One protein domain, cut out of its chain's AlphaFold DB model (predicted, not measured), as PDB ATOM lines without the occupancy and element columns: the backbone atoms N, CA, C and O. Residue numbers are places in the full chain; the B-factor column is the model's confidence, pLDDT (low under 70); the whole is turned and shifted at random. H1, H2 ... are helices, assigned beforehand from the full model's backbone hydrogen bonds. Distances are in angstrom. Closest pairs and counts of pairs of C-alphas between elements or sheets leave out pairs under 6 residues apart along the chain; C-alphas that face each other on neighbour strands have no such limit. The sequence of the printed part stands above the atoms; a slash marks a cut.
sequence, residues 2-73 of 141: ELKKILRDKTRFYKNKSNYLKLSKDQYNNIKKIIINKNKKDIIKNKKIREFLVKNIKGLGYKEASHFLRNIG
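This is residues 2 to 73 of the 141 residues of a protein of Parcubacteria group bacterium GW2011_GWA2_31_28 (UniProt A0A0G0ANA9). Five helices form two groups: the hairpin H1 and H2 at one end and, joined through H2 to H3, a second group in which H4 folds back beside H3 and H5 crosses H4. The 72 printed residues are all helix in class, with no named strand, only just loose, close to compact, with a radius of gyration of the C-alphas of 13.6 A, and span 40 by 22 by 19 A.

H1, residues 2 to 8, begins at C-alpha 2 (138.731, 183.878, 136.562). H2 is residues 14 to 26, 18.4 A; H3, 28 to 35; H4, 43 to 56, 20.1 A. H5, 62 to 71, ends at C-alpha 71 (134.688, 196.496, 160.051).

H1 touches H2 residues 14 to 18 alone, closest C-alphas Leu 7 and Tyr 14, 5.0 A, at a steep tilt of 40 degrees. H2 and H3 meet only through their link. H3 and H4, a helical hairpin, only just touch, with 3 pairs of C-alphas within 8 A, the closest Ile 34 and Ile 49, 7.1 A; H4 does so with residues 49 to 53 alone. H4 touches H5, closest C-alphas Arg 50 and Ala 65, 5.7 A, at a steep tilt of 57 degrees. In H1 to H5 every O i to N i+4 pair is within hydrogen-bond range.

The farthest C-alphas, Lys 5 and Asp 42, are 40.3 A apart. The printed part has no cut and no long link; residues 37 to 38 are under pLDDT 70.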
ATOM      1  N   GLU A   2     139.118 182.466 136.681       86.75
ATOM      2  CA  GLU A   2     138.731 183.878 136.562       86.75
ATOM      3  C   GLU A   2     139.216 184.794 137.705       86.75
ATOM      4  O   GLU A   2     139.889 185.789 137.457       86.75
ATOM      5  N   LEU A   3     139.017 184.403 138.971       87.44
ATOM      6  CA  LEU A   3     139.450 185.182 140.147       87.44
ATOM      7  C   LEU A   3     140.956 185.498 140.171       87.44
ATOM      8  O   LEU A   3     141.365 186.572 140.606       87.44
ATOM      9  N   LYS A   4     141.789 184.567 139.690       91.25
ATOM     10  CA  LYS A   4     143.242 184.772 139.574       91.25
ATOM     11  C   LYS A   4     143.576 185.854 138.555       91.25
ATOM     12  O   LYS A   4     144.471 186.644 138.828       91.25
ATOM     13  N   LYS A   5     142.867 185.883 137.418       91.50
ATOM     14  CA  LYS A   5     143.045 186.898 136.372       91.50
ATOM     15  C   LYS A   5     142.644 188.276 136.899       91.50
ATOM     16  O   LYS A   5     143.463 189.179 136.860       91.50
ATOM     17  N   ILE A   6     141.466 188.392 137.520       92.75
ATOM     18  CA  ILE A   6     140.965 189.662 138.083       92.75
ATOM     19  C   ILE A   6     141.917 190.245 139.136       92.75
ATOM     20  O   ILE A   6     142.127 191.453 139.199       92.75
ATOM     21  N   LEU A   7     142.471 189.397 140.008       93.81
ATOM     22  CA  LEU A   7     143.346 189.860 141.084       93.81
ATOM     23  C   LEU A   7     144.786 190.117 140.635       93.81
ATOM     24  O   LEU A   7     145.513 190.766 141.388       93.81
ATOM     25  N   ARG A   8     145.200 189.624 139.458       92.94
ATOM     26  CA  ARG A   8     146.590 189.690 138.977       92.94
ATOM     27  C   ARG A   8     147.133 191.114 139.014       92.94
ATOM     28  O   ARG A   8     148.192 191.331 139.594       92.94
ATOM     29  N   ASP A   9     146.340 192.061 138.527       91.69
ATOM     30  CA  ASP A   9     146.753 193.461 138.393       91.69
ATOM     31  C   ASP A   9     146.366 194.310 139.617       91.69
ATOM     32  O   ASP A   9     146.716 195.480 139.717       91.69
ATOM     33  N   LYS A  10     145.671 193.716 140.600       92.19
ATOM     34  CA  LYS A  10     145.232 194.398 141.833       92.19
ATOM     35  C   LYS A  10     146.114 194.095 143.039       92.19
ATOM     36  O   LYS A  10     146.057 194.803 144.044       92.19
ATOM     37  N   THR A  11     146.877 193.000 143.022       92.38
ATOM     38  CA  THR A  11     147.687 192.611 144.182       92.38
ATOM     39  C   THR A  11     148.827 191.657 143.839       92.38
ATOM     40  O   THR A  11     148.630 190.614 143.223       92.38
ATOM     41  N   ARG A  12     150.019 191.935 144.389       93.69
ATOM     42  CA  ARG A  12     151.217 191.083 144.254       93.69
ATOM     43  C   ARG A  12     151.035 189.628 144.717       93.69
ATOM     44  O   ARG A  12     151.779 188.752 144.301       93.69
ATOM     45  N   PHE A  13     150.031 189.352 145.556       93.62
ATOM     46  CA  PHE A  13     149.733 188.014 146.091       93.62
ATOM     47  C   PHE A  13     148.456 187.393 145.506       93.62
ATOM     48  O   PHE A  13     147.751 186.648 146.193       93.62
ATOM     49  N   TYR A  14     148.130 187.702 144.250       93.94
ATOM     50  CA  TYR A  14     146.885 187.288 143.593       93.94
ATOM     51  C   TYR A  14     146.634 185.775 143.641       93.94
ATOM     52  O   TYR A  14     145.506 185.352 143.892       93.94
ATOM     53  N   LYS A  15     147.677 184.941 143.483       93.88
ATOM     54  CA  LYS A  15     147.554 183.473 143.540       93.88
ATOM     55  C   LYS A  15     147.009 183.010 144.894       93.88
ATOM     56  O   LYS A  15     145.956 182.375 144.935       93.88
ATOM     57  N   ASN A  16     147.661 183.389 145.992       93.94
ATOM     58  CA  ASN A  16     147.244 182.982 147.338       93.94
ATOM     59  C   ASN A  16     145.899 183.600 147.720       93.94
ATOM     60  O   ASN A  16     145.008 182.882 148.165       93.94
ATOM     61  N   LYS A  17     145.711 184.902 147.467       93.38
ATOM     62  CA  LYS A  17     144.451 185.588 147.786       93.38
ATOM     63  C   LYS A  17     143.254 185.000 147.040       93.38
ATOM     64  O   LYS A  17     142.199 184.836 147.639       93.38
ATOM     65  N   SER A  18     143.419 184.622 145.770       94.00
ATOM     66  CA  SER A  18     142.354 183.954 145.012       94.00
ATOM     67  C   SER A  18     141.983 182.586 145.595       94.00
ATOM     68  O   SER A  18     140.801 182.256 145.670       94.00
ATOM     69  N   ASN A  19     142.975 181.807 146.045       94.12
ATOM     70  CA  ASN A  19     142.744 180.503 146.658       94.12
ATOM     71  C   ASN A  19     142.038 180.661 148.012       94.12
ATOM     72  O   ASN A  19     141.047 179.977 148.255       94.12
ATOM     73  N   TYR A  20     142.501 181.580 148.865       94.62
ATOM     74  CA  TYR A  20     141.864 181.857 150.157       94.62
ATOM     75  C   TYR A  20     140.422 182.319 149.984       94.62
ATOM     76  O   TYR A  20     139.539 181.779 150.636       94.62
ATOM     77  N   LEU A  21     140.160 183.231 149.043       93.06
ATOM     78  CA  LEU A  21     138.806 183.714 148.792       93.06
ATOM     79  C   LEU A  21     137.865 182.601 148.314       93.06
ATOM     80  O   LEU A  21     136.715 182.561 148.746       93.06
ATOM     81  N   LYS A  22     138.347 181.671 147.475       93.50
ATOM     82  CA  LYS A  22     137.561 180.496 147.075       93.50
ATOM     83  C   LYS A  22     137.195 179.637 148.291       93.50
ATOM     84  O   LYS A  22     136.019 179.378 148.507       93.50
ATOM     85  N   LEU A  23     138.176 179.293 149.127       93.12
ATOM     86  CA  LEU A  23     137.943 178.497 150.341       93.12
ATOM     87  C   LEU A  23     136.993 179.196 151.326       93.12
ATOM     88  O   LEU A  23     136.099 178.564 151.880       93.12
ATOM     89  N   SER A  24     137.148 180.508 151.523       92.31
ATOM     90  CA  SER A  24     136.250 181.286 152.381       92.31
ATOM     91  C   SER A  24     134.825 181.347 151.829       92.31
ATOM     92  O   SER A  24     133.881 181.334 152.616       92.31
ATOM     93  N   LYS A  25     134.652 181.389 150.498       91.81
ATOM     94  CA  LYS A  25     133.333 181.323 149.851       91.81
ATOM     95  C   LYS A  25     132.651 179.987 150.138       91.81
ATOM     96  O   LYS A  25     131.485 179.986 150.522       91.81
ATOM     97  N   ASP A  26     133.386 178.882 150.039       91.69
ATOM     98  CA  ASP A  26     132.860 177.540 150.324       91.69
ATOM     99  C   ASP A  26     132.428 177.402 151.802       91.69
ATOM    100  O   ASP A  26     131.451 176.729 152.121       91.69
ATOM    101  N   GLN A  27     133.098 178.111 152.717       90.88
ATOM    102  CA  GLN A  27     132.775 178.140 154.152       90.88
ATOM    103  C   GLN A  27     131.780 179.244 154.562       90.88
ATOM    104  O   GLN A  27     131.477 179.381 155.751       90.88
ATOM    105  N   TYR A  28     131.257 180.037 153.618       90.06
ATOM    106  CA  TYR A  28     130.517 181.271 153.914       90.06
ATOM    107  C   TYR A  28     129.340 181.063 154.874       90.06
ATOM    108  O   TYR A  28     129.186 181.821 155.830       90.06
ATOM    109  N   ASN A  29     128.544 180.008 154.681       90.88
ATOM    110  CA  ASN A  29     127.388 179.730 155.537       90.88
ATOM    111  C   ASN A  29     127.789 179.468 156.999       90.88
ATOM    112  O   ASN A  29     127.103 179.924 157.914       90.88
ATOM    113  N   ASN A  30     128.921 178.797 157.233       87.12
ATOM    114  CA  ASN A  30     129.437 178.544 158.581       87.12
ATOM    115  C   ASN A  30     129.945 179.837 159.229       87.12
ATOM    116  O   ASN A  30     129.616 180.122 160.379       87.12
ATOM    117  N   ILE A  31     130.676 180.658 158.466       88.12
ATOM    118  CA  ILE A  31     131.141 181.980 158.908       88.12
ATOM    119  C   ILE A  31     129.943 182.856 159.293       88.12
ATOM    120  O   ILE A  31     129.901 183.425 160.385       88.12
ATOM    121  N   LYS A  32     128.934 182.919 158.418       89.56
ATOM    122  CA  LYS A  32     127.724 183.725 158.596       89.56
ATOM    123  C   LYS A  32     126.978 183.326 159.872       89.56
ATOM    124  O   LYS A  32     126.648 184.199 160.666       89.56
ATOM    125  N   LYS A  33     126.776 182.026 160.123       88.00
ATOM    126  CA  LYS A  33     126.112 181.520 161.343       88.00
ATOM    127  C   LYS A  33     126.794 181.990 162.631       88.00
ATOM    128  O   LYS A  33     126.112 182.356 163.583       88.00
ATOM    129  N   ILE A  34     128.125 182.016 162.651       85.12
ATOM    130  CA  ILE A  34     128.913 182.391 163.836       85.12
ATOM    131  C   ILE A  34     128.885 183.903 164.078       85.12
ATOM    132  O   ILE A  34     128.851 184.352 165.222       85.12
ATOM    133  N   ILE A  35     128.860 184.690 163.002       84.75
ATOM    134  CA  ILE A  35     128.818 186.156 163.059       84.75
ATOM    135  C   ILE A  35     127.400 186.679 163.339       84.75
ATOM    136  O   ILE A  35     127.230 187.743 163.921       84.75
ATOM    137  N   ILE A  36     126.348 185.951 162.956       77.38
ATOM    138  CA  ILE A  36     124.976 186.483 162.987       77.38
ATOM    139  C   ILE A  36     124.440 186.801 164.393       77.38
ATOM    140  O   ILE A  36     123.477 187.558 164.499       77.38
ATOM    141  N   ASN A  37     125.030 186.311 165.490       59.53
ATOM    142  CA  ASN A  37     124.335 186.336 166.781       59.53
ATOM    143  C   ASN A  37     124.976 187.193 167.898       59.53
ATOM    144  O   ASN A  37     125.993 186.823 168.480       59.53
ATOM    145  N   LYS A  38     124.238 188.267 168.239       67.00
ATOM    146  CA  LYS A  38     123.943 188.945 169.529       67.00
ATOM    147  C   LYS A  38     125.085 189.522 170.389       67.00
ATOM    148  O   LYS A  38     125.886 188.795 170.967       67.00
ATOM    149  N   ASN A  39     125.025 190.848 170.534       74.94
ATOM    150  CA  ASN A  39     125.870 191.774 171.299       74.94
ATOM    151  C   ASN A  39     127.329 191.932 170.829       74.94
ATOM    152  O   ASN A  39     128.256 191.345 171.376       74.94
ATOM    153  N   LYS A  40     127.532 192.840 169.867       82.88
ATOM    154  CA  LYS A  40     128.851 193.230 169.337       82.88
ATOM    155  C   LYS A  40     129.744 193.980 170.342       82.88
ATOM    156  O   LYS A  40     130.900 194.261 170.026       82.88
ATOM    157  N   LYS A  41     129.233 194.324 171.533       83.00
ATOM    158  CA  LYS A  41     130.006 194.968 172.608       83.00
ATOM    159  C   LYS A  41     130.632 193.958 173.583       83.00
ATOM    160  O   LYS A  41     131.514 194.349 174.342       83.00
ATOM    161  N   ASP A  42     130.219 192.687 173.558       90.31
ATOM    162  CA  ASP A  42     130.745 191.653 174.458       90.31
ATOM    163  C   ASP A  42     132.167 191.236 174.055       90.31
ATOM    164  O   ASP A  42     132.385 190.492 173.098       90.31
ATOM    165  N   ILE A  43     133.151 191.698 174.826       89.25
ATOM    166  CA  ILE A  43     134.577 191.467 174.570       89.25
ATOM    167  C   ILE A  43     134.918 189.972 174.563       89.25
ATOM    168  O   ILE A  43     135.682 189.515 173.710       89.25
ATOM    169  N   ILE A  44     134.362 189.193 175.495       91.31
ATOM    170  CA  ILE A  44     134.684 187.769 175.649       91.31
ATOM    171  C   ILE A  44     134.169 187.005 174.431       91.31
ATOM    172  O   ILE A  44     134.894 186.199 173.836       91.31
ATOM    173  N   LYS A  45     132.934 187.290 174.017       91.38
ATOM    174  CA  LYS A  45     132.333 186.677 172.835       91.38
ATOM    175  C   LYS A  45     133.048 187.089 171.550       91.38
ATOM    176  O   LYS A  45     133.353 186.230 170.722       91.38
ATOM    177  N   ASN A  46     133.397 188.366 171.415       93.50
ATOM    178  CA  ASN A  46     134.137 188.886 170.265       93.50
ATOM    179  C   ASN A  46     135.505 188.198 170.124       93.50
ATOM    180  O   ASN A  46     135.867 187.756 169.030       93.50
ATOM    181  N   LYS A  47     136.241 188.026 171.234       94.38
ATOM    182  CA  LYS A  47     137.517 187.293 171.254       94.38
ATOM    183  C   LYS A  47     137.334 185.830 170.827       94.38
ATOM    184  O   LYS A  47     138.120 185.348 170.016       94.38
ATOM    185  N   LYS A  48     136.279 185.139 171.283       94.06
ATOM    186  CA  LYS A  48     135.968 183.753 170.860       94.06
ATOM    187  C   LYS A  48     135.667 183.644 169.362       94.06
ATOM    188  O   LYS A  48     136.151 182.721 168.709       94.06
ATOM    189  N   ILE A  49     134.914 184.591 168.802       94.38
ATOM    190  CA  ILE A  49     134.636 184.628 167.359       94.38
ATOM    191  C   ILE A  49     135.937 184.831 166.577       94.38
ATOM    192  O   ILE A  49     136.177 184.129 165.595       94.38
ATOM    193  N   ARG A  50     136.824 185.724 167.037       96.00
ATOM    194  CA  ARG A  50     138.145 185.900 166.420       96.00
ATOM    195  C   ARG A  50     138.962 184.610 166.438       96.00
ATOM    196  O   ARG A  50     139.511 184.243 165.405       96.00
ATOM    197  N   GLU A  51     139.031 183.918 167.574       96.19
ATOM    198  CA  GLU A  51     139.739 182.632 167.685       96.19
ATOM    199  C   GLU A  51     139.204 181.604 166.682       96.19
ATOM    200  O   GLU A  51     139.985 180.922 166.016       96.19
ATOM    201  N   PHE A  52     137.879 181.532 166.519       94.94
ATOM    202  CA  PHE A  52     137.271 180.671 165.510       94.94
ATOM    203  C   PHE A  52     137.734 181.044 164.096       94.94
ATOM    204  O   PHE A  52     138.134 180.159 163.338       94.94
ATOM    205  N   LEU A  53     137.701 182.332 163.736       95.31
ATOM    206  CA  LEU A  53     138.098 182.787 162.401       95.31
ATOM    207  C   LEU A  53     139.567 182.472 162.106       95.31
ATOM    208  O   LEU A  53     139.863 181.914 161.053       95.31
ATOM    209  N   VAL A  54     140.466 182.762 163.051       96.31
ATOM    210  CA  VAL A  54     141.907 182.489 162.915       96.31
ATOM    211  C   VAL A  54     142.178 180.994 162.736       96.31
ATOM    212  O   VAL A  54     143.025 180.609 161.935       96.31
ATOM    213  N   LYS A  55     141.459 180.133 163.467       95.69
ATOM    214  CA  LYS A  55     141.661 178.681 163.401       95.69
ATOM    215  C   LYS A  55     141.123 178.065 162.105       95.69
ATOM    216  O   LYS A  55     141.724 177.125 161.593       95.69
ATOM    217  N   ASN A  56     139.986 178.549 161.605       93.94
ATOM    218  CA  ASN A  56     139.221 177.833 160.579       93.94
ATOM    219  C   ASN A  56     139.298 178.451 159.180       93.94
ATOM    220  O   ASN A  56     139.016 177.753 158.205       93.94
ATOM    221  N   ILE A  57     139.670 179.730 159.057       94.31
ATOM    222  CA  ILE A  57     139.660 180.448 157.778       94.31
ATOM    223  C   ILE A  57     141.091 180.691 157.304       94.31
ATOM    224  O   ILE A  57     141.827 181.519 157.844       94.31
ATOM    225  N   LYS A  58     141.494 179.978 156.246       93.81
ATOM    226  CA  LYS A  58     142.835 180.133 155.669       93.81
ATOM    227  C   LYS A  58     143.062 181.568 155.189       93.81
ATOM    228  O   LYS A  58     142.242 182.133 154.473       93.81
ATOM    229  N   GLY A  59     144.219 182.121 155.548       91.94
ATOM    230  CA  GLY A  59     144.609 183.486 155.196       91.94
ATOM    231  C   GLY A  59     144.196 184.557 156.212       91.94
ATOM    232  O   GLY A  59     144.588 185.706 156.025       91.94
ATOM    233  N   LEU A  60     143.469 184.207 157.283       94.62
ATOM    234  CA  LEU A  60     143.203 185.117 158.399       94.62
ATOM    235  C   LEU A  60     144.158 184.853 159.568       94.62
ATOM    236  O   LEU A  60     144.079 183.825 160.235       94.62
ATOM    237  N   GLY A  61     145.045 185.811 159.838       96.31
ATOM    238  CA  GLY A  61     145.746 185.910 161.114       96.31
ATOM    239  C   GLY A  61     144.932 186.700 162.140       96.31
ATOM    240  O   GLY A  61     143.821 187.160 161.866       96.31
ATOM    241  N   TYR A  62     145.495 186.898 163.334       97.31
ATOM    242  CA  TYR A  62     144.838 187.663 164.401       97.31
ATOM    243  C   TYR A  62     144.485 189.089 163.978       97.31
ATOM    244  O   TYR A  62     143.369 189.534 164.231       97.31
ATOM    245  N   LYS A  63     145.407 189.780 163.299       96.06
ATOM    246  CA  LYS A  63     145.185 191.145 162.816       96.06
ATOM    247  C   LYS A  63     144.073 191.176 161.773       96.06
ATOM    248  O   LYS A  63     143.156 191.976 161.894       96.06
ATOM    249  N   GLU A  64     144.128 190.299 160.771       96.38
ATOM    250  CA  GLU A  64     143.120 190.238 159.709       96.38
ATOM    251  C   GLU A  64     141.732 189.876 160.261       96.38
ATOM    252  O   GLU A  64     140.744 190.486 159.858       96.38
ATOM    253  N   ALA A  65     141.652 188.937 161.209       96.31
ATOM    254  CA  ALA A  65     140.399 188.547 161.850       96.31
ATOM    255  C   ALA A  65     139.836 189.654 162.759       96.31
ATOM    256  O   ALA A  65     138.644 189.949 162.674       96.31
ATOM    257  N   SER A  66     140.673 190.302 163.583       95.81
ATOM    258  CA  SER A  66     140.274 191.486 164.361       95.81
ATOM    259  C   SER A  66     139.760 192.598 163.449       95.81
ATOM    260  O   SER A  66     138.691 193.146 163.695       95.81
ATOM    261  N   HIS A  67     140.493 192.896 162.373       94.44
ATOM    262  CA  HIS A  67     140.151 193.956 161.432       94.44
ATOM    263  C   HIS A  67     138.818 193.682 160.729       94.44
ATOM    264  O   HIS A  67     137.948 194.548 160.678       94.44
ATOM    265  N   PHE A  68     138.608 192.451 160.260       94.25
ATOM    266  CA  PHE A  68     137.333 192.036 159.685       94.25
ATOM    267  C   PHE A  68     136.166 192.215 160.669       94.25
ATOM    268  O   PHE A  68     135.143 192.794 160.307       94.25
ATOM    269  N   LEU A  69     136.328 191.757 161.915       93.31
ATOM    270  CA  LEU A  69     135.298 191.878 162.945       93.31
ATOM    271  C   LEU A  69     134.998 193.348 163.279       93.31
ATOM    272  O   LEU A  69     133.825 193.723 163.350       93.31
ATOM    273  N   ARG A  70     136.028 194.196 163.397       91.50
ATOM    274  CA  ARG A  70     135.862 195.644 163.599       91.50
ATOM    275  C   ARG A  70     135.046 196.269 162.475       91.50
ATOM    276  O   ARG A  70     134.084 196.983 162.746       91.50
ATOM    277  N   ASN A  71     135.349 195.922 161.226       90.44
ATOM    278  CA  ASN A  71     134.688 196.496 160.051       90.44
ATOM    279  C   ASN A  71     133.206 196.122 159.928       90.44
ATOM    280  O   ASN A  71     132.451 196.835 159.273       90.44
ATOM    281  N   ILE A  72     132.767 195.048 160.588       90.44
ATOM    282  CA  ILE A  72     131.346 194.682 160.687       90.44
ATOM    283  C   ILE A  72     130.729 195.060 162.050       90.44
ATOM    284  O   ILE A  72     129.606 194.653 162.363       90.44
ATOM    285  N   GLY A  73     131.433 195.858 162.860       89.31
ATOM    286  CA  GLY A  73     130.925 196.532 164.059       89.31
ATOM    287  C   GLY A  73     131.232 195.861 165.401       89.31
ATOM    288  O   GLY A  73     130.642 196.257 166.405       89.31
TER     289      GLY A  73